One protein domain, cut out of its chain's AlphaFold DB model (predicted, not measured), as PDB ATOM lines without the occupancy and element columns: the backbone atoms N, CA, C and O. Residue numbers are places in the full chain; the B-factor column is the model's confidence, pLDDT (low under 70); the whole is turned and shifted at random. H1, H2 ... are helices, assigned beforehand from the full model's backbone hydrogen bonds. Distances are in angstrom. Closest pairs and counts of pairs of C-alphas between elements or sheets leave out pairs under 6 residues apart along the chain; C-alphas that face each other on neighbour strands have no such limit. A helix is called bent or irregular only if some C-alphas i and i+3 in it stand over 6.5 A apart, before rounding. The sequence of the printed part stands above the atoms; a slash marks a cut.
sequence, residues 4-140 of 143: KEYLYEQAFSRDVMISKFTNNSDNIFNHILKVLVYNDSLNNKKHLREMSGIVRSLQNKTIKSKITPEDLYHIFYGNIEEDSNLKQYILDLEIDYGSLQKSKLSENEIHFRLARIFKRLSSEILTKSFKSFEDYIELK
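AT A GLANCE: This is residues 4 to 140 of the 143 residues of an uncharacterized protein of Campylobacter coli (UniProt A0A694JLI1). Two pairs of antiparallel helices pack on each other at a slant: the long helix H1 with H2 folded back along its last part, and H3 with H5 side by side. The first residues of H1 reach past the other helices and make one end of an elongated outline, the short H4 stands near H3 and H5 toward the other end, and the last stretch, residues 127 to 140, folds back past H5 and H2. The printed part has 137 residues with five named helices, H1 to H5 in that order, and no named strand; the class is all helix. It is compact, with a radius of gyration of the C-alphas of 15.6 A, and spans 53 by 30 by 22 A.

HOW THE PARTS SIT: H1, residues 4 to 36, has a kink of 26 degrees near residue 23. With residues 24 to 35 alone it touches H2, residues 44 to 60, at a shallow tilt of 9 degrees, opposite ways; this helical hairpin has its closest C-alphas at Ile 28 and Met 51, 5.4 A apart. Residues 18 to 25 of H1 alone touch residues 72 to 76 of H3, which runs from 69 to 82, at a steep tilt of 57 degrees; the closest C-alphas are those of Ser 25 and Phe 76, 5.4 A apart. H3 is irregular, with C-alphas 76 and 79 7.4 A apart. H4, residues 86 to 92, is close to H3 but not clearly touching, with the C-alphas of Ile 80 and Leu 86 6.8 A apart, and is apart from H1 and H2. H5, residues 107 to 126, touches H3 at a shallow tilt of 23 degrees, opposite ways, closest at the C-alphas of Pro 69 and Ser 123, 4.9 A apart. Residues 125 to 126 of H5 alone touch residues 55 to 59 of H2 at a tilt of 36 degrees, only just steep; the C-alphas of Gln 59 and Ile 125 come closest, at 5.5 A. In H2 and H4 every O i to N i+4 pair is within hydrogen-bond range; in H1 27 of 29 are, in H3 8 of 10 and in H5 14 of 16.

IN THESE COORDINATES: H1 begins at C-alpha 4, (-13.691, 29.272, -45.241), and measures 45.4 A from first to last C-alpha. H2 measures 24.5 A, H3 17.9 A and H4 9.7 A. H5 begins at C-alpha 107, (-50.154, 27.655, -18.042), and ends 29.0 A on at C-alpha 126, (-23.574, 38.315, -22.826).

THE WHOLE: The C-alphas of Lys 4 and Ser 99, the two farthest apart, are 54.4 A apart. The printed part has no cut. The link from H4 to H5, 14 residues, is long. The mean pLDDT of the printed part is 77.5; residues 4 to 23, 62 to 65, 78 to 99 and 101 are under 70.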
ATOM      1  N   LYS A   4     -13.052  30.573 -45.456       46.47
ATOM      2  CA  LYS A   4     -13.691  29.272 -45.241       46.47
ATOM      3  C   LYS A   4     -13.294  28.662 -43.891       46.47
ATOM      4  O   LYS A   4     -14.171  28.233 -43.152       46.47
ATOM      5  N   GLU A   5     -12.006  28.681 -43.540       45.41
ATOM      6  CA  GLU A   5     -11.510  28.234 -42.225       45.41
ATOM      7  C   GLU A   5     -12.100  29.069 -41.078       45.41
ATOM      8  O   GLU A   5     -12.570  28.502 -40.099       45.41
ATOM      9  N   TYR A   6     -12.187  30.394 -41.240       60.72
ATOM     10  CA  TYR A   6     -12.840  31.283 -40.274       60.72
ATOM     11  C   TYR A   6     -14.324  30.934 -40.072       60.72
ATOM     12  O   TYR A   6     -14.792  30.863 -38.938       60.72
ATOM     13  N   LEU A   7     -15.073  30.678 -41.151       40.38
ATOM     14  CA  LEU A   7     -16.481  30.282 -41.057       40.38
ATOM     15  C   LEU A   7     -16.662  28.933 -40.348       40.38
ATOM     16  O   LEU A   7     -17.566  28.812 -39.524       40.38
ATOM     17  N   TYR A   8     -15.800  27.946 -40.613       50.03
ATOM     18  CA  TYR A   8     -15.843  26.661 -39.907       50.03
ATOM     19  C   TYR A   8     -15.471  26.792 -38.428       50.03
ATOM     20  O   TYR A   8     -16.140  26.198 -37.589       50.03
ATOM     21  N   GLU A   9     -14.466  27.601 -38.081       57.25
ATOM     22  CA  GLU A   9     -14.119  27.882 -36.682       57.25
ATOM     23  C   GLU A   9     -15.268  28.586 -35.939       57.25
ATOM     24  O   GLU A   9     -15.570  28.261 -34.785       57.25
ATOM     25  N   GLN A  10     -15.960  29.523 -36.597       55.53
ATOM     26  CA  GLN A  10     -17.135  30.191 -36.031       55.53
ATOM     27  C   GLN A  10     -18.325  29.231 -35.875       55.53
ATOM     28  O   GLN A  10     -18.961  29.234 -34.825       55.53
ATOM     29  N   ALA A  11     -18.599  28.375 -36.863       50.94
ATOM     30  CA  ALA A  11     -19.670  27.379 -36.780       50.94
ATOM     31  C   ALA A  11     -19.396  26.336 -35.682       50.94
ATOM     32  O   ALA A  11     -20.224  26.134 -34.801       50.94
ATOM     33  N   PHE A  12     -18.186  25.772 -35.645       52.00
ATOM     34  CA  PHE A  12     -17.778  24.806 -34.624       52.00
ATOM     35  C   PHE A  12     -17.823  25.399 -33.208       52.00
ATOM     36  O   PHE A  12     -18.293  24.765 -32.263       52.00
ATOM     37  N   SER A  13     -17.364  26.644 -33.044       61.31
ATOM     38  CA  SER A  13     -17.458  27.327 -31.750       61.31
ATOM     39  C   SER A  13     -18.903  27.627 -31.343       61.31
ATOM     40  O   SER A  13     -19.196  27.586 -30.146       61.31
ATOM     41  N   ARG A  14     -19.811  27.854 -32.305       60.50
ATOM     42  CA  ARG A  14     -21.254  28.003 -32.065       60.50
ATOM     43  C   ARG A  14     -21.885  26.689 -31.601       60.50
ATOM     44  O   ARG A  14     -22.573  26.711 -30.589       60.50
ATOM     45  N   ASP A  15     -21.588  25.557 -32.231       63.06
ATOM     46  CA  ASP A  15     -22.159  24.250 -31.853       63.06
ATOM     47  C   ASP A  15     -21.710  23.798 -30.454       63.06
ATOM     48  O   ASP A  15     -22.514  23.369 -29.623       63.06
ATOM     49  N   VAL A  16     -20.422  23.978 -30.136       65.81
ATOM     50  CA  VAL A  16     -19.878  23.697 -28.795       65.81
ATOM     51  C   VAL A  16     -20.493  24.616 -27.737       65.81
ATOM     52  O   VAL A  16     -20.677  24.211 -26.585       65.81
ATOM     53  N   MET A  17     -20.790  25.865 -28.099       63.41
ATOM     54  CA  MET A  17     -21.506  26.795 -27.231       63.41
ATOM     55  C   MET A  17     -22.947  26.339 -27.019       63.41
ATOM     56  O   MET A  17     -23.341  26.207 -25.864       63.41
ATOM     57  N   ILE A  18     -23.690  26.030 -28.088       64.56
ATOM     58  CA  ILE A  18     -25.072  25.534 -28.027       64.56
ATOM     59  C   ILE A  18     -25.149  24.345 -27.070       64.56
ATOM     60  O   ILE A  18     -25.830  24.444 -26.057       64.56
ATOM     61  N   SER A  19     -24.342  23.301 -27.277       66.25
ATOM     62  CA  SER A  19     -24.323  22.119 -26.400       66.25
ATOM     63  C   SER A  19     -24.060  22.457 -24.921       66.25
ATOM     64  O   SER A  19     -24.715  21.927 -24.022       66.25
ATOM     65  N   LYS A  20     -23.130  23.381 -24.639       67.12
ATOM     66  CA  LYS A  20     -22.848  23.825 -23.262       67.12
ATOM     67  C   LYS A  20     -24.007  24.603 -22.651       67.12
ATOM     68  O   LYS A  20     -24.229  24.479 -21.447       67.12
ATOM     69  N   PHE A  21     -24.684  25.436 -23.431       67.75
ATOM     70  CA  PHE A  21     -25.820  26.218 -22.960       67.75
ATOM     71  C   PHE A  21     -27.061  25.343 -22.785       67.75
ATOM     72  O   PHE A  21     -27.695  25.474 -21.747       67.75
ATOM     73  N   THR A  22     -27.321  24.381 -23.673       67.88
ATOM     74  CA  THR A  22     -28.416  23.404 -23.555       67.88
ATOM     75  C   THR A  22     -28.332  22.608 -22.250       67.88
ATOM     76  O   THR A  22     -29.252  22.673 -21.445       67.88
ATOM     77  N   ASN A  23     -27.185  21.994 -21.929       69.50
ATOM     78  CA  ASN A  23     -27.042  21.214 -20.685       69.50
ATOM     79  C   ASN A  23     -27.242  22.048 -19.402       69.50
ATOM     80  O   ASN A  23     -27.609  21.527 -18.349       69.50
ATOM     81  N   ASN A  24     -26.932  23.347 -19.449       76.50
ATOM     82  CA  ASN A  24     -27.174  24.247 -18.320       76.50
ATOM     83  C   ASN A  24     -28.595  24.826 -18.341       76.50
ATOM     84  O   ASN A  24     -29.115  25.150 -17.274       76.50
ATOM     85  N   SER A  25     -29.209  24.924 -19.522       73.56
ATOM     86  CA  SER A  25     -30.592  25.344 -19.724       73.56
ATOM     87  C   SER A  25     -31.535  24.436 -18.959       73.56
ATOM     88  O   SER A  25     -32.286  24.932 -18.130       73.56
ATOM     89  N   ASP A  26     -31.405  23.118 -19.120       77.81
ATOM     90  CA  ASP A  26     -32.298  22.149 -18.473       77.81
ATOM     91  C   ASP A  26     -32.223  22.231 -16.946       77.81
ATOM     92  O   ASP A  26     -33.239  22.216 -16.251       77.81
ATOM     93  N   ASN A  27     -31.013  22.405 -16.405       81.88
ATOM     94  CA  ASN A  27     -30.808  22.578 -14.969       81.88
ATOM     95  C   ASN A  27     -31.428  23.882 -14.454       81.88
ATOM     96  O   ASN A  27     -32.124  23.876 -13.436       81.88
ATOM     97  N   ILE A  28     -31.196  25.001 -15.149       86.50
ATOM     98  CA  ILE A  28     -31.793  26.295 -14.794       86.50
ATOM     99  C   ILE A  28     -33.318  26.200 -14.882       86.50
ATOM    100  O   ILE A  28     -34.012  26.576 -13.942       86.50
ATOM    101  N   PHE A  29     -33.839  25.633 -15.964       85.81
ATOM    102  CA  PHE A  29     -35.259  25.434 -16.194       85.81
ATOM    103  C   PHE A  29     -35.907  24.585 -15.096       85.81
ATOM    104  O   PHE A  29     -36.910  24.997 -14.520       85.81
ATOM    105  N   ASN A  30     -35.300  23.458 -14.718       84.38
ATOM    106  CA  ASN A  30     -35.798  22.597 -13.645       84.38
ATOM    107  C   ASN A  30     -35.893  23.346 -12.303       84.38
ATOM    108  O   ASN A  30     -36.891  23.250 -11.587       84.38
ATOM    109  N   HIS A  31     -34.880  24.142 -11.961       89.62
ATOM    110  CA  HIS A  31     -34.935  24.979 -10.766       89.62
ATOM    111  C   HIS A  31     -35.992  26.087 -10.868       89.62
ATOM    112  O   HIS A  31     -36.672  26.348  -9.874       89.62
ATOM    113  N   ILE A  32     -36.185  26.695 -12.045       89.12
ATOM    114  CA  ILE A  32     -37.282  27.646 -12.269       89.12
ATOM    115  C   ILE A  32     -38.626  26.952 -12.052       89.12
ATOM    116  O   ILE A  32     -39.462  27.513 -11.355       89.12
ATOM    117  N   LEU A  33     -38.838  25.734 -12.557       86.31
ATOM    118  CA  LEU A  33     -40.079  24.989 -12.324       86.31
ATOM    119  C   LEU A  33     -40.324  24.734 -10.832       86.31
ATOM    120  O   LEU A  33     -41.435  24.957 -10.355       86.31
ATOM    121  N   LYS A  34     -39.299  24.343 -10.065       86.81
ATOM    122  CA  LYS A  34     -39.426  24.138  -8.607       86.81
ATOM    123  C   LYS A  34     -39.858  25.406  -7.870       86.81
ATOM    124  O   LYS A  34     -40.675  25.338  -6.955       86.81
ATOM    125  N   VAL A  35     -39.335  26.556  -8.291       87.25
ATOM    126  CA  VAL A  35     -39.667  27.861  -7.701       87.25
ATOM    127  C   VAL A  35     -41.040  28.354  -8.167       87.25
ATOM    128  O   VAL A  35     -41.874  28.720  -7.350       87.25
ATOM    129  N   LEU A  36     -41.280  28.355  -9.476       85.12
ATOM    130  CA  LEU A  36     -42.409  29.024 -10.120       85.12
ATOM    131  C   LEU A  36     -43.664  28.144 -10.214       85.12
ATOM    132  O   LEU A  36     -44.787  28.617 -10.041       85.12
ATOM    133  N   VAL A  37     -43.485  26.863 -10.532       79.00
ATOM    134  CA  VAL A  37     -44.582  25.928 -10.824       79.00
ATOM    135  C   VAL A  37     -44.908  25.052  -9.623       79.00
ATOM    136  O   VAL A  37     -46.069  24.716  -9.436       79.00
ATOM    137  N   TYR A  38     -43.928  24.711  -8.791       78.81
ATOM    138  CA  TYR A  38     -44.100  23.774  -7.673       78.81
ATOM    139  C   TYR A  38     -43.920  24.406  -6.286       78.81
ATOM    140  O   TYR A  38     -43.897  23.684  -5.290       78.81
ATOM    141  N   ASN A  39     -43.801  25.739  -6.230       75.06
ATOM    142  CA  ASN A  39     -43.736  26.550  -5.014       75.06
ATOM    143  C   ASN A  39     -42.942  25.893  -3.865       75.06
ATOM    144  O   ASN A  39     -43.431  25.771  -2.736       75.06
ATOM    145  N   ASP A  40     -41.713  25.445  -4.147       80.75
ATOM    146  CA  ASP A  40     -40.805  24.919  -3.123       80.75
ATOM    147  C   ASP A  40     -40.271  26.069  -2.254       80.75
ATOM    148  O   ASP A  40     -39.115  26.492  -2.332       80.75
ATOM    149  N   SER A  41     -41.158  26.630  -1.437       76.94
ATOM    150  CA  SER A  41     -40.899  27.792  -0.588       76.94
ATOM    151  C   SER A  41     -39.794  27.538   0.444       76.94
ATOM    152  O   SER A  41     -39.042  28.460   0.768       76.94
ATOM    153  N   LEU A  42     -39.638  26.291   0.904       82.12
ATOM    154  CA  LEU A  42     -38.591  25.889   1.846       82.12
ATOM    155  C   LEU A  42     -37.200  25.958   1.206       82.12
ATOM    156  O   LEU A  42     -36.249  26.405   1.852       82.12
ATOM    157  N   ASN A  43     -37.079  25.571  -0.069       85.56
ATOM    158  CA  ASN A  43     -35.802  25.552  -0.785       85.56
ATOM    159  C   ASN A  43     -35.640  26.676  -1.813       85.56
ATOM    160  O   ASN A  43     -34.623  26.711  -2.505       85.56
ATOM    161  N   ASN A  44     -36.564  27.635  -1.894       86.81
ATOM    162  CA  ASN A  44     -36.542  28.683  -2.917       86.81
ATOM    163  C   ASN A  44     -35.178  29.403  -2.975       86.81
ATOM    164  O   ASN A  44     -34.499  29.413  -4.002       86.81
ATOM    165  N   LYS A  45     -34.666  29.868  -1.826       89.19
ATOM    166  CA  LYS A  45     -33.331  30.499  -1.737       89.19
ATOM    167  C   LYS A  45     -32.183  29.589  -2.188       89.19
ATOM    168  O   LYS A  45     -31.155  30.082  -2.650       89.19
ATOM    169  N   LYS A  46     -32.307  28.273  -2.000       91.62
ATOM    170  CA  LYS A  46     -31.310  27.301  -2.459       91.62
ATOM    171  C   LYS A  46     -31.338  27.219  -3.986       91.62
ATOM    172  O   LYS A  46     -30.294  27.414  -4.598       91.62
ATOM    173  N   HIS A  47     -32.515  27.055  -4.587       91.44
ATOM    174  CA  HIS A  47     -32.675  27.003  -6.041       91.44
ATOM    175  C   HIS A  47     -32.199  28.283  -6.733       91.44
ATOM    176  O   HIS A  47     -31.423  28.210  -7.684       91.44
ATOM    177  N   LEU A  48     -32.571  29.463  -6.220       92.62
ATOM    178  CA  LEU A  48     -32.109  30.745  -6.770       92.62
ATOM    179  C   LEU A  48     -30.578  30.857  -6.752       92.62
ATOM    180  O   LEU A  48     -29.971  31.336  -7.713       92.62
ATOM    181  N   ARG A  49     -29.936  30.380  -5.681       93.44
ATOM    182  CA  ARG A  49     -28.476  30.378  -5.542       93.44
ATOM    183  C   ARG A  49     -27.803  29.390  -6.491       93.44
ATOM    184  O   ARG A  49     -26.801  29.751  -7.103       93.44
ATOM    185  N   GLU A  50     -28.346  28.181  -6.619       93.19
ATOM    186  CA  GLU A  50     -27.845  27.138  -7.524       93.19
ATOM    187  C   GLU A  50     -27.888  27.621  -8.979       93.19
ATOM    188  O   GLU A  50     -26.851  27.653  -9.646       93.19
ATOM    189  N   MET A  51     -29.039  28.132  -9.430       93.44
ATOM    190  CA  MET A  51     -29.177  28.725 -10.765       93.44
ATOM    191  C   MET A  51     -28.212  29.895 -10.973       93.44
ATOM    192  O   MET A  51     -27.546  29.985 -12.004       93.44
ATOM    193  N   SER A  52     -28.087  30.781  -9.979       93.44
ATOM    194  CA  SER A  52     -27.179  31.930 -10.071       93.44
ATOM    195  C   SER A  52     -25.717  31.496 -10.187       93.44
ATOM    196  O   SER A  52     -24.941  32.122 -10.909       93.44
ATOM    197  N   GLY A  53     -25.328  30.413  -9.508       91.44
ATOM    198  CA  GLY A  53     -24.001  29.813  -9.620       91.44
ATOM    199  C   GLY A  53     -23.717  29.277 -11.024       91.44
ATOM    200  O   GLY A  53     -22.656  29.566 -11.583       91.44
ATOM    201  N   ILE A  54     -24.686  28.572 -11.620       89.38
ATOM    202  CA  ILE A  54     -24.599  28.075 -13.001       89.38
ATOM    203  C   ILE A  54     -24.392  29.246 -13.972       89.38
ATOM    204  O   ILE A  54     -23.445  29.242 -14.761       89.38
ATOM    205  N   VAL A  55     -25.217  30.293 -13.874       89.31
ATOM    206  CA  VAL A  55     -25.143  31.456 -14.771       89.31
ATOM    207  C   VAL A  55     -23.820  32.203 -14.633       89.31
ATOM    208  O   VAL A  55     -23.189  32.517 -15.642       89.31
ATOM    209  N   ARG A  56     -23.330  32.427 -13.409       89.69
ATOM    210  CA  ARG A  56     -22.009  33.045 -13.201       89.69
ATOM    211  C   ARG A  56     -20.888  32.194 -13.797       89.69
ATOM    212  O   ARG A  56     -19.956  32.732 -14.393       89.69
ATOM    213  N   SER A  57     -20.980  30.864 -13.694       86.06
ATOM    214  CA  SER A  57     -20.029  29.971 -14.366       86.06
ATOM    215  C   SER A  57     -20.077  30.123 -15.889       86.06
ATOM    216  O   SER A  57     -19.020  30.082 -16.522       86.06
ATOM    217  N   LEU A  58     -21.259  30.330 -16.474       82.00
ATOM    218  CA  LEU A  58     -21.418  30.589 -17.906       82.00
ATOM    219  C   LEU A  58     -20.827  31.947 -18.313       82.00
ATOM    220  O   LEU A  58     -20.072  32.001 -19.278       82.00
ATOM    221  N   GLN A  59     -21.078  33.015 -17.549       82.38
ATOM    222  CA  GLN A  59     -20.529  34.359 -17.807       82.38
ATOM    223  C   GLN A  59     -18.995  34.418 -17.750       82.38
ATOM    224  O   GLN A  59     -18.364  35.217 -18.449       82.38
ATOM    225  N   ASN A  60     -18.389  33.575 -16.911       78.56
ATOM    226  CA  ASN A  60     -16.938  33.488 -16.764       78.56
ATOM    227  C   ASN A  60     -16.259  32.729 -17.912       78.56
ATOM    228  O   ASN A  60     -15.047  32.857 -18.096       78.56
ATOM    229  N   LYS A  61     -17.007  31.959 -18.711       74.50
ATOM    230  CA  LYS A  61     -16.461  31.299 -19.899       74.50
ATOM    231  C   LYS A  61     -16.319  32.330 -21.019       74.50
ATOM    232  O   LYS A  61     -17.251  33.061 -21.336       74.50
ATOM    233  N   THR A  62     -15.136  32.406 -21.627       57.50
ATOM    234  CA  THR A  62     -14.899  33.295 -22.770       57.50
ATOM    235  C   THR A  62     -15.747  32.848 -23.959       57.50
ATOM    236  O   THR A  62     -15.468  31.823 -24.578       57.50
ATOM    237  N   ILE A  63     -16.762  33.639 -24.295       63.22
ATOM    238  CA  ILE A  63     -17.554  33.472 -25.511       63.22
ATOM    239  C   ILE A  63     -16.742  34.069 -26.668       63.22
ATOM    240  O   ILE A  63     -16.624  35.285 -26.784       63.22
ATOM    241  N   LYS A  64     -16.101  33.214 -27.478       57.66
ATOM    242  CA  LYS A  64     -15.285  33.635 -28.640       57.66
ATOM    243  C   LYS A  64     -16.100  33.810 -29.931       57.66
ATOM    244  O   LYS A  64     -15.570  34.317 -30.916       57.66
ATOM    245  N   SER A  65     -17.360  33.384 -29.932       63.25
ATOM    246  CA  SER A  65     -18.280  33.443 -31.070       63.25
ATOM    247  C   SER A  65     -19.189  34.672 -30.986       63.25
ATOM    248  O   SER A  65     -19.598  35.070 -29.894       63.25
ATOM    249  N   LYS A  66     -19.563  35.253 -32.133       71.69
ATOM    250  CA  LYS A  66     -20.582  36.317 -32.211       71.69
ATOM    251  C   LYS A  66     -21.984  35.729 -32.003       71.69
ATOM    252  O   LYS A  66     -22.706  35.513 -32.967       71.69
ATOM    253  N   ILE A  67     -22.341  35.431 -30.758       77.50
ATOM    254  CA  ILE A  67     -23.695  35.011 -30.382       77.50
ATOM    255  C   ILE A  67     -24.476  36.235 -29.910       77.50
ATOM    256  O   ILE A  67     -23.959  37.041 -29.134       77.50
ATOM    257  N   THR A  68     -25.704  36.384 -30.399       85.31
ATOM    258  CA  THR A  68     -26.615  37.459 -29.999       85.31
ATOM    259  C   THR A  68     -27.475  37.040 -28.799       85.31
ATOM    260  O   THR A  68     -27.604  35.847 -28.515       85.31
ATOM    261  N   PRO A  69     -28.091  37.990 -28.070       86.81
ATOM    262  CA  PRO A  69     -29.065  37.648 -27.035       86.81
ATOM    263  C   PRO A  69     -30.227  36.794 -27.561       86.81
ATOM    264  O   PRO A  69     -30.718  35.945 -26.831       86.81
ATOM    265  N   GLU A  70     -30.633  36.990 -28.818       87.19
ATOM    266  CA  GLU A  70     -31.716  36.226 -29.447       87.19
ATOM    267  C   GLU A  70     -31.313  34.767 -29.686       87.19
ATOM    268  O   GLU A  70     -32.060  33.854 -29.355       87.19
ATOM    269  N   ASP A  71     -30.085  34.533 -30.162       84.06
ATOM    270  CA  ASP A  71     -29.543  33.177 -30.302       84.06
ATOM    271  C   ASP A  71     -29.570  32.428 -28.960       84.06
ATOM    272  O   ASP A  71     -29.985  31.275 -28.896       84.06
ATOM    273  N   LEU A  72     -29.143  33.084 -27.872       84.38
ATOM    274  CA  LEU A  72     -29.192  32.485 -26.535       84.38
ATOM    275  C   LEU A  72     -30.622  32.269 -26.051       84.38
ATOM    276  O   LEU A  72     -30.883  31.243 -25.431       84.38
ATOM    277  N   TYR A  73     -31.538  33.191 -26.345       87.00
ATOM    278  CA  TYR A  73     -32.944  33.031 -25.997       87.00
ATOM    279  C   TYR A  73     -33.531  31.781 -26.655       87.00
ATOM    280  O   TYR A  73     -34.135  30.966 -25.961       87.00
ATOM    281  N   HIS A  74     -33.272  31.564 -27.947       81.81
ATOM    282  CA  HIS A  74     -33.719  30.355 -28.636       81.81
ATOM    283  C   HIS A  74     -33.067  29.082 -28.084       81.81
ATOM    284  O   HIS A  74     -33.753  28.080 -27.905       81.81
ATOM    285  N   ILE A  75     -31.779  29.127 -27.727       78.38
ATOM    286  CA  ILE A  75     -31.094  27.988 -27.094       78.38
ATOM    287  C   ILE A  75     -31.709  27.647 -25.728       78.38
ATOM    288  O   ILE A  75     -31.819  26.474 -25.381       78.38
ATOM    289  N   PHE A  76     -32.074  28.659 -24.937       78.88
ATOM    290  CA  PHE A  76     -32.629  28.451 -23.602       78.88
ATOM    291  C   PHE A  76     -34.114  28.074 -23.615       78.88
ATOM    292  O   PHE A  76     -34.536  27.228 -22.833       78.88
ATOM    293  N   TYR A  77     -34.907  28.734 -24.456       78.62
ATOM    294  CA  TYR A  77     -36.368  28.691 -24.391       78.62
ATOM    295  C   TYR A  77     -37.049  28.419 -25.735       78.62
ATOM    296  O   TYR A  77     -38.158  27.900 -25.733       78.62
ATOM    297  N   GLY A  78     -36.399  28.701 -26.869       67.62
ATOM    298  CA  GLY A  78     -36.972  28.487 -28.205       67.62
ATOM    299  C   GLY A  78     -37.446  27.053 -28.435       67.62
ATOM    300  O   GLY A  78     -38.563  26.860 -28.895       67.62
ATOM    301  N   ASN A  79     -36.676  26.057 -27.987       65.19
ATOM    302  CA  ASN A  79     -37.095  24.649 -28.051       65.19
ATOM    303  C   ASN A  79     -38.403  24.387 -27.273       65.19
ATOM    304  O   ASN A  79     -39.261  23.640 -27.721       65.19
ATOM    305  N   ILE A  80     -38.579  25.039 -26.119       65.56
ATOM    306  CA  ILE A  80     -39.757  24.879 -25.251       65.56
ATOM    307  C   ILE A  80     -40.978  25.595 -25.852       65.56
ATOM    308  O   ILE A  80     -42.110  25.136 -25.704       65.56
ATOM    309  N   GLU A  81     -40.757  26.737 -26.507       65.56
ATOM    310  CA  GLU A  81     -41.795  27.517 -27.188       65.56
ATOM    311  C   GLU A  81     -42.310  26.802 -28.448       65.56
ATOM    312  O   GLU A  81     -43.521  26.744 -28.667       65.56
ATOM    313  N   GLU A  82     -41.409  26.214 -29.238       63.41
ATOM    314  CA  GLU A  82     -41.730  25.502 -30.482       63.41
ATOM    315  C   GLU A  82     -42.485  24.182 -30.236       63.41
ATOM    316  O   GLU A  82     -43.404  23.861 -30.992       63.41
ATOM    317  N   ASP A  83     -42.196  23.469 -29.138       57.91
ATOM    318  CA  ASP A  83     -42.886  22.219 -28.771       57.91
ATOM    319  C   ASP A  83     -44.281  22.428 -28.140       57.91
ATOM    320  O   ASP A  83     -45.007  21.466 -27.892       57.91
ATOM    321  N   SER A  84     -44.690  23.686 -27.917       54.62
ATOM    322  CA  SER A  84     -46.037  24.205 -27.580       54.62
ATOM    323  C   SER A  84     -46.913  23.467 -26.543       54.62
ATOM    324  O   SER A  84     -48.074  23.827 -26.351       54.62
ATOM    325  N   ASN A  85     -46.381  22.509 -25.787       63.94
ATOM    326  CA  ASN A  85     -47.065  21.895 -24.657       63.94
ATOM    327  C   ASN A  85     -46.074  21.750 -23.500       63.94
ATOM    328  O   ASN A  85     -45.430  20.717 -23.334       63.94
ATOM    329  N   LEU A  86     -45.945  22.800 -22.680       69.81
ATOM    330  CA  LEU A  86     -45.076  22.816 -21.494       69.81
ATOM    331  C   LEU A  86     -45.327  21.605 -20.593       69.81
ATOM    332  O   LEU A  86     -44.405  21.067 -19.986       69.81
ATOM    333  N   LYS A  87     -46.583  21.155 -20.521       64.94
ATOM    334  CA  LYS A  87     -46.948  19.936 -19.805       64.94
ATOM    335  C   LYS A  87     -46.294  18.700 -20.422       64.94
ATOM    336  O   LYS A  87     -45.800  17.875 -19.664       64.94
ATOM    337  N   GLN A  88     -46.285  18.575 -21.748       65.75
ATOM    338  CA  GLN A  88     -45.590  17.490 -22.440       65.75
ATOM    339  C   GLN A  88     -44.082  17.579 -22.209       65.75
ATOM    340  O   GLN A  88     -43.496  16.593 -21.800       65.75
ATOM    341  N   TYR A  89     -43.489  18.770 -22.305       68.81
ATOM    342  CA  TYR A  89     -42.067  18.975 -22.009       68.81
ATOM    343  C   TYR A  89     -41.693  18.553 -20.574       68.81
ATOM    344  O   TYR A  89     -40.697  17.875 -20.348       68.81
ATOM    345  N   ILE A  90     -42.521  18.897 -19.579       67.56
ATOM    346  CA  ILE A  90     -42.332  18.455 -18.184       67.56
ATOM    347  C   ILE A  90     -42.459  16.927 -18.053       67.56
ATOM    348  O   ILE A  90     -41.729  16.328 -17.262       67.56
ATOM    349  N   LEU A  91     -43.392  16.310 -18.787       62.19
ATOM    350  CA  LEU A  91     -43.591  14.857 -18.800       62.19
ATOM    351  C   LEU A  91     -42.434  14.126 -19.495       62.19
ATOM    352  O   LEU A  91     -41.988  13.105 -18.980       62.19
ATOM    353  N   ASP A  92     -41.928  14.660 -20.607       62.16
ATOM    354  CA  ASP A  92     -40.810  14.109 -21.379       62.16
ATOM    355  C   ASP A  92     -39.494  14.176 -20.599       62.16
ATOM    356  O   ASP A  92     -38.640  13.304 -20.732       62.16
ATOM    357  N   LEU A  93     -39.348  15.178 -19.727       63.38
ATOM    358  CA  LEU A  93     -38.238  15.260 -18.779       63.38
ATOM    359  C   LEU A  93     -38.363  14.268 -17.600       63.38
ATOM    360  O   LEU A  93     -37.508  14.288 -16.714       63.38
ATOM    361  N   GLU A  94     -39.411  13.433 -17.564       58.28
ATOM    362  CA  GLU A  94     -39.706  12.439 -16.518       58.28
ATOM    363  C   GLU A  94     -39.568  12.994 -15.087       58.28
ATOM    364  O   GLU A  94     -39.103  12.312 -14.168       58.28
ATOM    365  N   ILE A  95     -39.930  14.264 -14.868       65.25
ATOM    366  CA  ILE A  95     -39.561  14.920 -13.613       65.25
ATOM    367  C   ILE A  95     -40.526  14.545 -12.487       65.25
ATOM    368  O   ILE A  95     -41.613  15.111 -12.354       65.25
ATOM    369  N   ASP A  96     -40.092  13.631 -11.619       62.88
ATOM    370  CA  ASP A  96     -40.745  13.375 -10.337       62.88
ATOM    371  C   ASP A  96     -40.367  14.459  -9.314       62.88
ATOM    372  O   ASP A  96     -39.271  14.493  -8.750       62.88
ATOM    373  N   TYR A  97     -41.302  15.378  -9.084       65.75
ATOM    374  CA  TYR A  97     -41.188  16.430  -8.075       65.75
ATOM    375  C   TYR A  97     -41.729  16.012  -6.694       65.75
ATOM    376  O   TYR A  97     -41.756  16.833  -5.773       65.75
ATOM    377  N   GLY A  98     -42.154  14.755  -6.520       67.06
ATOM    378  CA  GLY A  98     -42.637  14.208  -5.256       67.06
ATOM    379  C   GLY A  98     -43.853  14.955  -4.697       67.06
ATOM    380  O   GLY A  98     -44.876  15.112  -5.358       67.06
ATOM    381  N   SER A  99     -43.752  15.415  -3.445       66.12
ATOM    382  CA  SER A  99     -44.853  16.034  -2.691       66.12
ATOM    383  C   SER A  99     -44.985  17.553  -2.868       66.12
ATOM    384  O   SER A  99     -45.671  18.196  -2.070       66.12
ATOM    385  N   LEU A 100     -44.292  18.159  -3.837       70.94
ATOM    386  CA  LEU A 100     -44.344  19.608  -4.027       70.94
ATOM    387  C   LEU A 100     -45.729  20.067  -4.510       70.94
ATOM    388  O   LEU A 100     -46.341  19.465  -5.395       70.94
ATOM    389  N   GLN A 101     -46.230  21.159  -3.930       67.56
ATOM    390  CA  GLN A 101     -47.541  21.699  -4.282       67.56
ATOM    391  C   GLN A 101     -47.458  22.531  -5.557       67.56
ATOM    392  O   GLN A 101     -46.715  23.505  -5.629       67.56
ATOM    393  N   LYS A 102     -48.282  22.200  -6.553       70.38
ATOM    394  CA  LYS A 102     -48.393  23.023  -7.759       70.38
ATOM    395  C   LYS A 102     -48.903  24.424  -7.415       70.38
ATOM    396  O   LYS A 102     -49.837  24.583  -6.626       70.38
ATOM    397  N   SER A 103     -48.294  25.437  -8.022       71.38
ATOM    398  CA  SER A 103     -48.713  26.824  -7.908       71.38
ATOM    399  C   SER A 103     -50.086  27.018  -8.555       71.38
ATOM    400  O   SER A 103     -50.543  26.219  -9.374       71.38
ATOM    401  N   LYS A 104     -50.772  28.099  -8.173       78.19
ATOM    402  CA  LYS A 104     -52.082  28.470  -8.738       78.19
ATOM    403  C   LYS A 104     -51.967  29.187 -10.091       78.19
ATOM    404  O   LYS A 104     -52.964  29.715 -10.577       78.19
ATOM    405  N   LEU A 105     -50.765  29.267 -10.663       79.38
ATOM    406  CA  LEU A 105     -50.527  29.967 -11.919       79.38
ATOM    407  C   LEU A 105     -51.158  29.196 -13.080       79.38
ATOM    408  O   LEU A 105     -51.078  27.971 -13.151       79.38
ATOM    409  N   SER A 106     -51.767  29.930 -14.008       82.31
ATOM    410  CA  SER A 106     -52.210  29.346 -15.274       82.31
ATOM    411  C   SER A 106     -51.009  28.991 -16.153       82.31
ATOM    412  O   SER A 106     -49.952  29.616 -16.051       82.31
ATOM    413  N   GLU A 107     -51.179  28.033 -17.060       79.12
ATOM    414  CA  GLU A 107     -50.154  27.655 -18.042       79.12
ATOM    415  C   GLU A 107     -49.657  28.865 -18.852       79.12
ATOM    416  O   GLU A 107     -48.451  29.082 -18.967       79.12
ATOM    417  N   ASN A 108     -50.574  29.735 -19.289       82.88
ATOM    418  CA  ASN A 108     -50.240  30.986 -19.975       82.88
ATOM    419  C   ASN A 108     -49.363  31.913 -19.121       82.88
ATOM    420  O   ASN A 108     -48.438  32.546 -19.631       82.88
ATOM    421  N   GLU A 109     -49.637  32.007 -17.819       84.12
ATOM    422  CA  GLU A 109     -48.846  32.848 -16.920       84.12
ATOM    423  C   GLU A 109     -47.456  32.259 -16.660       84.12
ATOM    424  O   GLU A 109     -46.475  33.004 -16.580       84.12
ATOM    425  N   ILE A 110     -47.351  30.931 -16.592       84.00
ATOM    426  CA  ILE A 110     -46.069  30.232 -16.486       84.00
ATOM    427  C   ILE A 110     -45.232  30.488 -17.744       84.00
ATOM    428  O   ILE A 110     -44.098  30.953 -17.622       84.00
ATOM    429  N   HIS A 111     -45.796  30.293 -18.940       83.88
ATOM    430  CA  HIS A 111     -45.124  30.595 -20.209       83.88
ATOM    431  C   HIS A 111     -44.655  32.048 -20.288       83.88
ATOM    432  O   HIS A 111     -43.499  32.319 -20.608       83.88
ATOM    433  N   PHE A 112     -45.527  32.994 -19.938       87.56
ATOM    434  CA  PHE A 112     -45.189  34.414 -19.960       87.56
ATOM    435  C   PHE A 112     -43.999  34.742 -19.047       87.56
ATOM    436  O   PHE A 112     -43.095  35.494 -19.426       87.56
ATOM    437  N   ARG A 113     -43.981  34.182 -17.832       90.25
ATOM    438  CA  ARG A 113     -42.884  34.392 -16.880       90.25
ATOM    439  C   ARG A 113     -41.596  33.723 -17.353       90.25
ATOM    440  O   ARG A 113     -40.553  34.370 -17.299       90.25
ATOM    441  N   LEU A 114     -41.661  32.494 -17.864       88.56
ATOM    442  CA  LEU A 114     -40.503  31.785 -18.421       88.56
ATOM    443  C   LEU A 114     -39.869  32.564 -19.578       88.56
ATOM    444  O   LEU A 114     -38.677  32.864 -19.522       88.56
ATOM    445  N   ALA A 115     -40.669  32.984 -20.562       89.06
ATOM    446  CA  ALA A 115     -40.196  33.770 -21.700       89.06
ATOM    447  C   ALA A 115     -39.469  35.047 -21.242       89.06
ATOM    448  O   ALA A 115     -38.375  35.364 -21.709       89.06
ATOM    449  N   ARG A 116     -40.028  35.767 -20.260       92.88
ATOM    450  CA  ARG A 116     -39.389  36.964 -19.691       92.88
ATOM    451  C   ARG A 116     -38.079  36.658 -18.968       92.88
ATOM    452  O   ARG A 116     -37.111  37.394 -19.161       92.88
ATOM    453  N   ILE A 117     -38.045  35.595 -18.160       92.81
ATOM    454  CA  ILE A 117     -36.839  35.161 -17.442       92.81
ATOM    455  C   ILE A 117     -35.724  34.863 -18.443       92.81
ATOM    456  O   ILE A 117     -34.644  35.442 -18.334       92.81
ATOM    457  N   PHE A 118     -35.986  34.024 -19.446       91.06
ATOM    458  CA  PHE A 118     -34.961  33.617 -20.404       91.06
ATOM    459  C   PHE A 118     -34.548  34.744 -21.347       91.06
ATOM    460  O   PHE A 118     -33.362  34.872 -21.654       91.06
ATOM    461  N   LYS A 119     -35.472  35.626 -21.741       92.00
ATOM    462  CA  LYS A 119     -35.140  36.814 -22.537       92.00
ATOM    463  C   LYS A 119     -34.199  37.752 -21.785       92.00
ATOM    464  O   LYS A 119     -33.193  38.201 -22.333       92.00
ATOM    465  N   ARG A 120     -34.494  38.016 -20.508       94.38
ATOM    466  CA  ARG A 120     -33.627  38.816 -19.635       94.38
ATOM    467  C   ARG A 120     -32.267  38.142 -19.444       94.38
ATOM    468  O   ARG A 120     -31.238  38.772 -19.683       94.38
ATOM    469  N   LEU A 121     -32.267  36.861 -19.084       92.06
ATOM    470  CA  LEU A 121     -31.061  36.082 -18.812       92.06
ATOM    471  C   LEU A 121     -30.102  36.051 -20.009       92.06
ATOM    472  O   LEU A 121     -28.896  36.235 -19.843       92.06
ATOM    473  N   SER A 122     -30.636  35.878 -21.218       89.81
ATOM    474  CA  SER A 122     -29.850  35.816 -22.456       89.81
ATOM    475  C   SER A 122     -29.067  37.104 -22.718       89.81
ATOM    476  O   SER A 122     -27.902  37.066 -23.121       89.81
ATOM    477  N   SER A 123     -29.666  38.257 -22.408       91.12
ATOM    478  CA  SER A 123     -28.987  39.556 -22.473       91.12
ATOM    479  C   SER A 123     -27.958  39.727 -21.347       91.12
ATOM    480  O   SER A 123     -26.821  40.155 -21.579       91.12
ATOM    481  N   GLU A 124     -28.322  39.359 -20.116       92.19
ATOM    482  CA  GLU A 124     -27.472  39.544 -18.936       92.19
ATOM    483  C   GLU A 124     -26.217  38.649 -18.940       92.19
ATOM    484  O   GLU A 124     -25.167  39.043 -18.412       92.19
ATOM    485  N   ILE A 125     -26.281  37.468 -19.567       87.94
ATOM    486  CA  ILE A 125     -25.121  36.585 -19.752       87.94
ATOM    487  C   ILE A 125     -24.082  37.241 -20.666       87.94
ATOM    488  O   ILE A 125     -22.914  37.338 -20.288       87.94
ATOM    489  N   LEU A 126     -24.495  37.734 -21.839       84.81
ATOM    490  CA  LEU A 126     -23.574  38.315 -22.826       84.81
ATOM    491  C   LEU A 126     -22.979  39.641 -22.363       84.81
ATOM    492  O   LEU A 126     -21.794  39.898 -22.567       84.81
ATOM    493  N   THR A 127     -23.787  40.466 -21.700       87.81
ATOM    494  CA  THR A 127     -23.349  41.761 -21.159       87.81
ATOM    495  C   THR A 127     -22.622  41.637 -19.821       87.81
ATOM    496  O   THR A 127     -22.182  42.644 -19.271       87.81
ATOM    497  N   LYS A 128     -22.491  40.416 -19.282       87.81
ATOM    498  CA  LYS A 128     -21.914  40.139 -17.958       87.81
ATOM    499  C   LYS A 128     -22.566  40.933 -16.816       87.81
ATOM    500  O   LYS A 128     -21.927  41.225 -15.809       87.81
ATOM    501  N   SER A 129     -23.839  41.287 -16.972       91.75
ATOM    502  CA  SER A 129     -24.580  42.124 -16.024       91.75
ATOM    503  C   SER A 129     -25.430  41.325 -15.031       91.75
ATOM    504  O   SER A 129     -25.888  41.896 -14.041       91.75
ATOM    505  N   PHE A 130     -25.603  40.011 -15.245       93.25
ATOM    506  CA  PHE A 130     -26.319  39.138 -14.304       93.25
ATOM    507  C   PHE A 130     -25.678  39.180 -12.912       93.25
ATOM    508  O   PHE A 130     -24.464  39.030 -12.765       93.25
ATOM    509  N   LYS A 131     -26.518  39.322 -11.882       90.38
ATOM    510  CA  LYS A 131     -26.106  39.283 -10.470       90.38
ATOM    511  C   LYS A 131     -26.675  38.067  -9.752       90.38
ATOM    512  O   LYS A 131     -25.910  37.271  -9.199       90.38
ATOM    513  N   SER A 132     -28.000  37.942  -9.733       93.25
ATOM    514  CA  SER A 132     -28.731  36.906  -9.003       93.25
ATOM    515  C   SER A 132     -30.133  36.724  -9.582       93.25
ATOM    516  O   SER A 132     -30.760  37.692 -10.013       93.25
ATOM    517  N   PHE A 133     -30.665  35.503  -9.507       93.69
ATOM    518  CA  PHE A 133     -32.083  35.243  -9.773       93.69
ATOM    519  C   PHE A 133     -33.016  35.819  -8.695       93.69
ATOM    520  O   PHE A 133     -34.206  35.974  -8.940       93.69
ATOM    521  N   GLU A 134     -32.507  36.212  -7.524       91.75
ATOM    522  CA  GLU A 134     -33.305  36.915  -6.499       91.75
ATOM    523  C   GLU A 134     -33.830  38.285  -6.985       91.75
ATOM    524  O   GLU A 134     -34.848  38.789  -6.492       91.75
ATOM    525  N   ASP A 135     -33.177  38.862  -7.998       91.44
ATOM    526  CA  ASP A 135     -33.555  40.133  -8.625       91.44
ATOM    527  C   ASP A 135     -34.614  39.962  -9.734       91.44
ATOM    528  O   ASP A 135     -35.026  40.938 -10.370       91.44
ATOM    529  N   TYR A 136     -35.052  38.730 -10.007       93.38
ATOM    530  CA  TYR A 136     -36.032  38.428 -11.048       93.38
ATOM    531  C   TYR A 136     -37.433  38.484 -10.440       93.38
ATOM    532  O   TYR A 136     -37.819  37.643  -9.629       93.38
ATOM    533  N   ILE A 137     -38.205  39.507 -10.814       91.00
ATOM    534  CA  ILE A 137     -39.567  39.711 -10.300       91.00
ATOM    535  C   ILE A 137     -40.522  38.604 -10.758       91.00
ATOM    536  O   ILE A 137     -41.487  38.295 -10.071       91.00
ATOM    537  N   GLU A 138     -40.232  37.984 -11.898       91.56
ATOM    538  CA  GLU A 138     -40.987  36.874 -12.471       91.56
ATOM    539  C   GLU A 138     -40.985  35.629 -11.569       91.56
ATOM    540  O   GLU A 138     -41.956  34.873 -11.580       91.56
ATOM    541  N   LEU A 139     -39.931  35.453 -10.760       89.38
ATOM    542  CA  LEU A 139     -39.763  34.348  -9.805       89.38
ATOM    543  C   LEU A 139     -40.342  34.645  -8.416       89.38
ATOM    544  O   LEU A 139     -40.244  33.812  -7.518       89.38
ATOM    545  N   LYS A 140     -40.913  35.835  -8.209       83.56
ATOM    546  CA  LYS A 140     -41.544  36.202  -6.942       83.56
ATOM    547  C   LYS A 140     -43.028  35.864  -7.006       83.56
ATOM    548  O   LYS A 140     -43.711  36.185  -7.988       83.56
TER     549      LYS A 140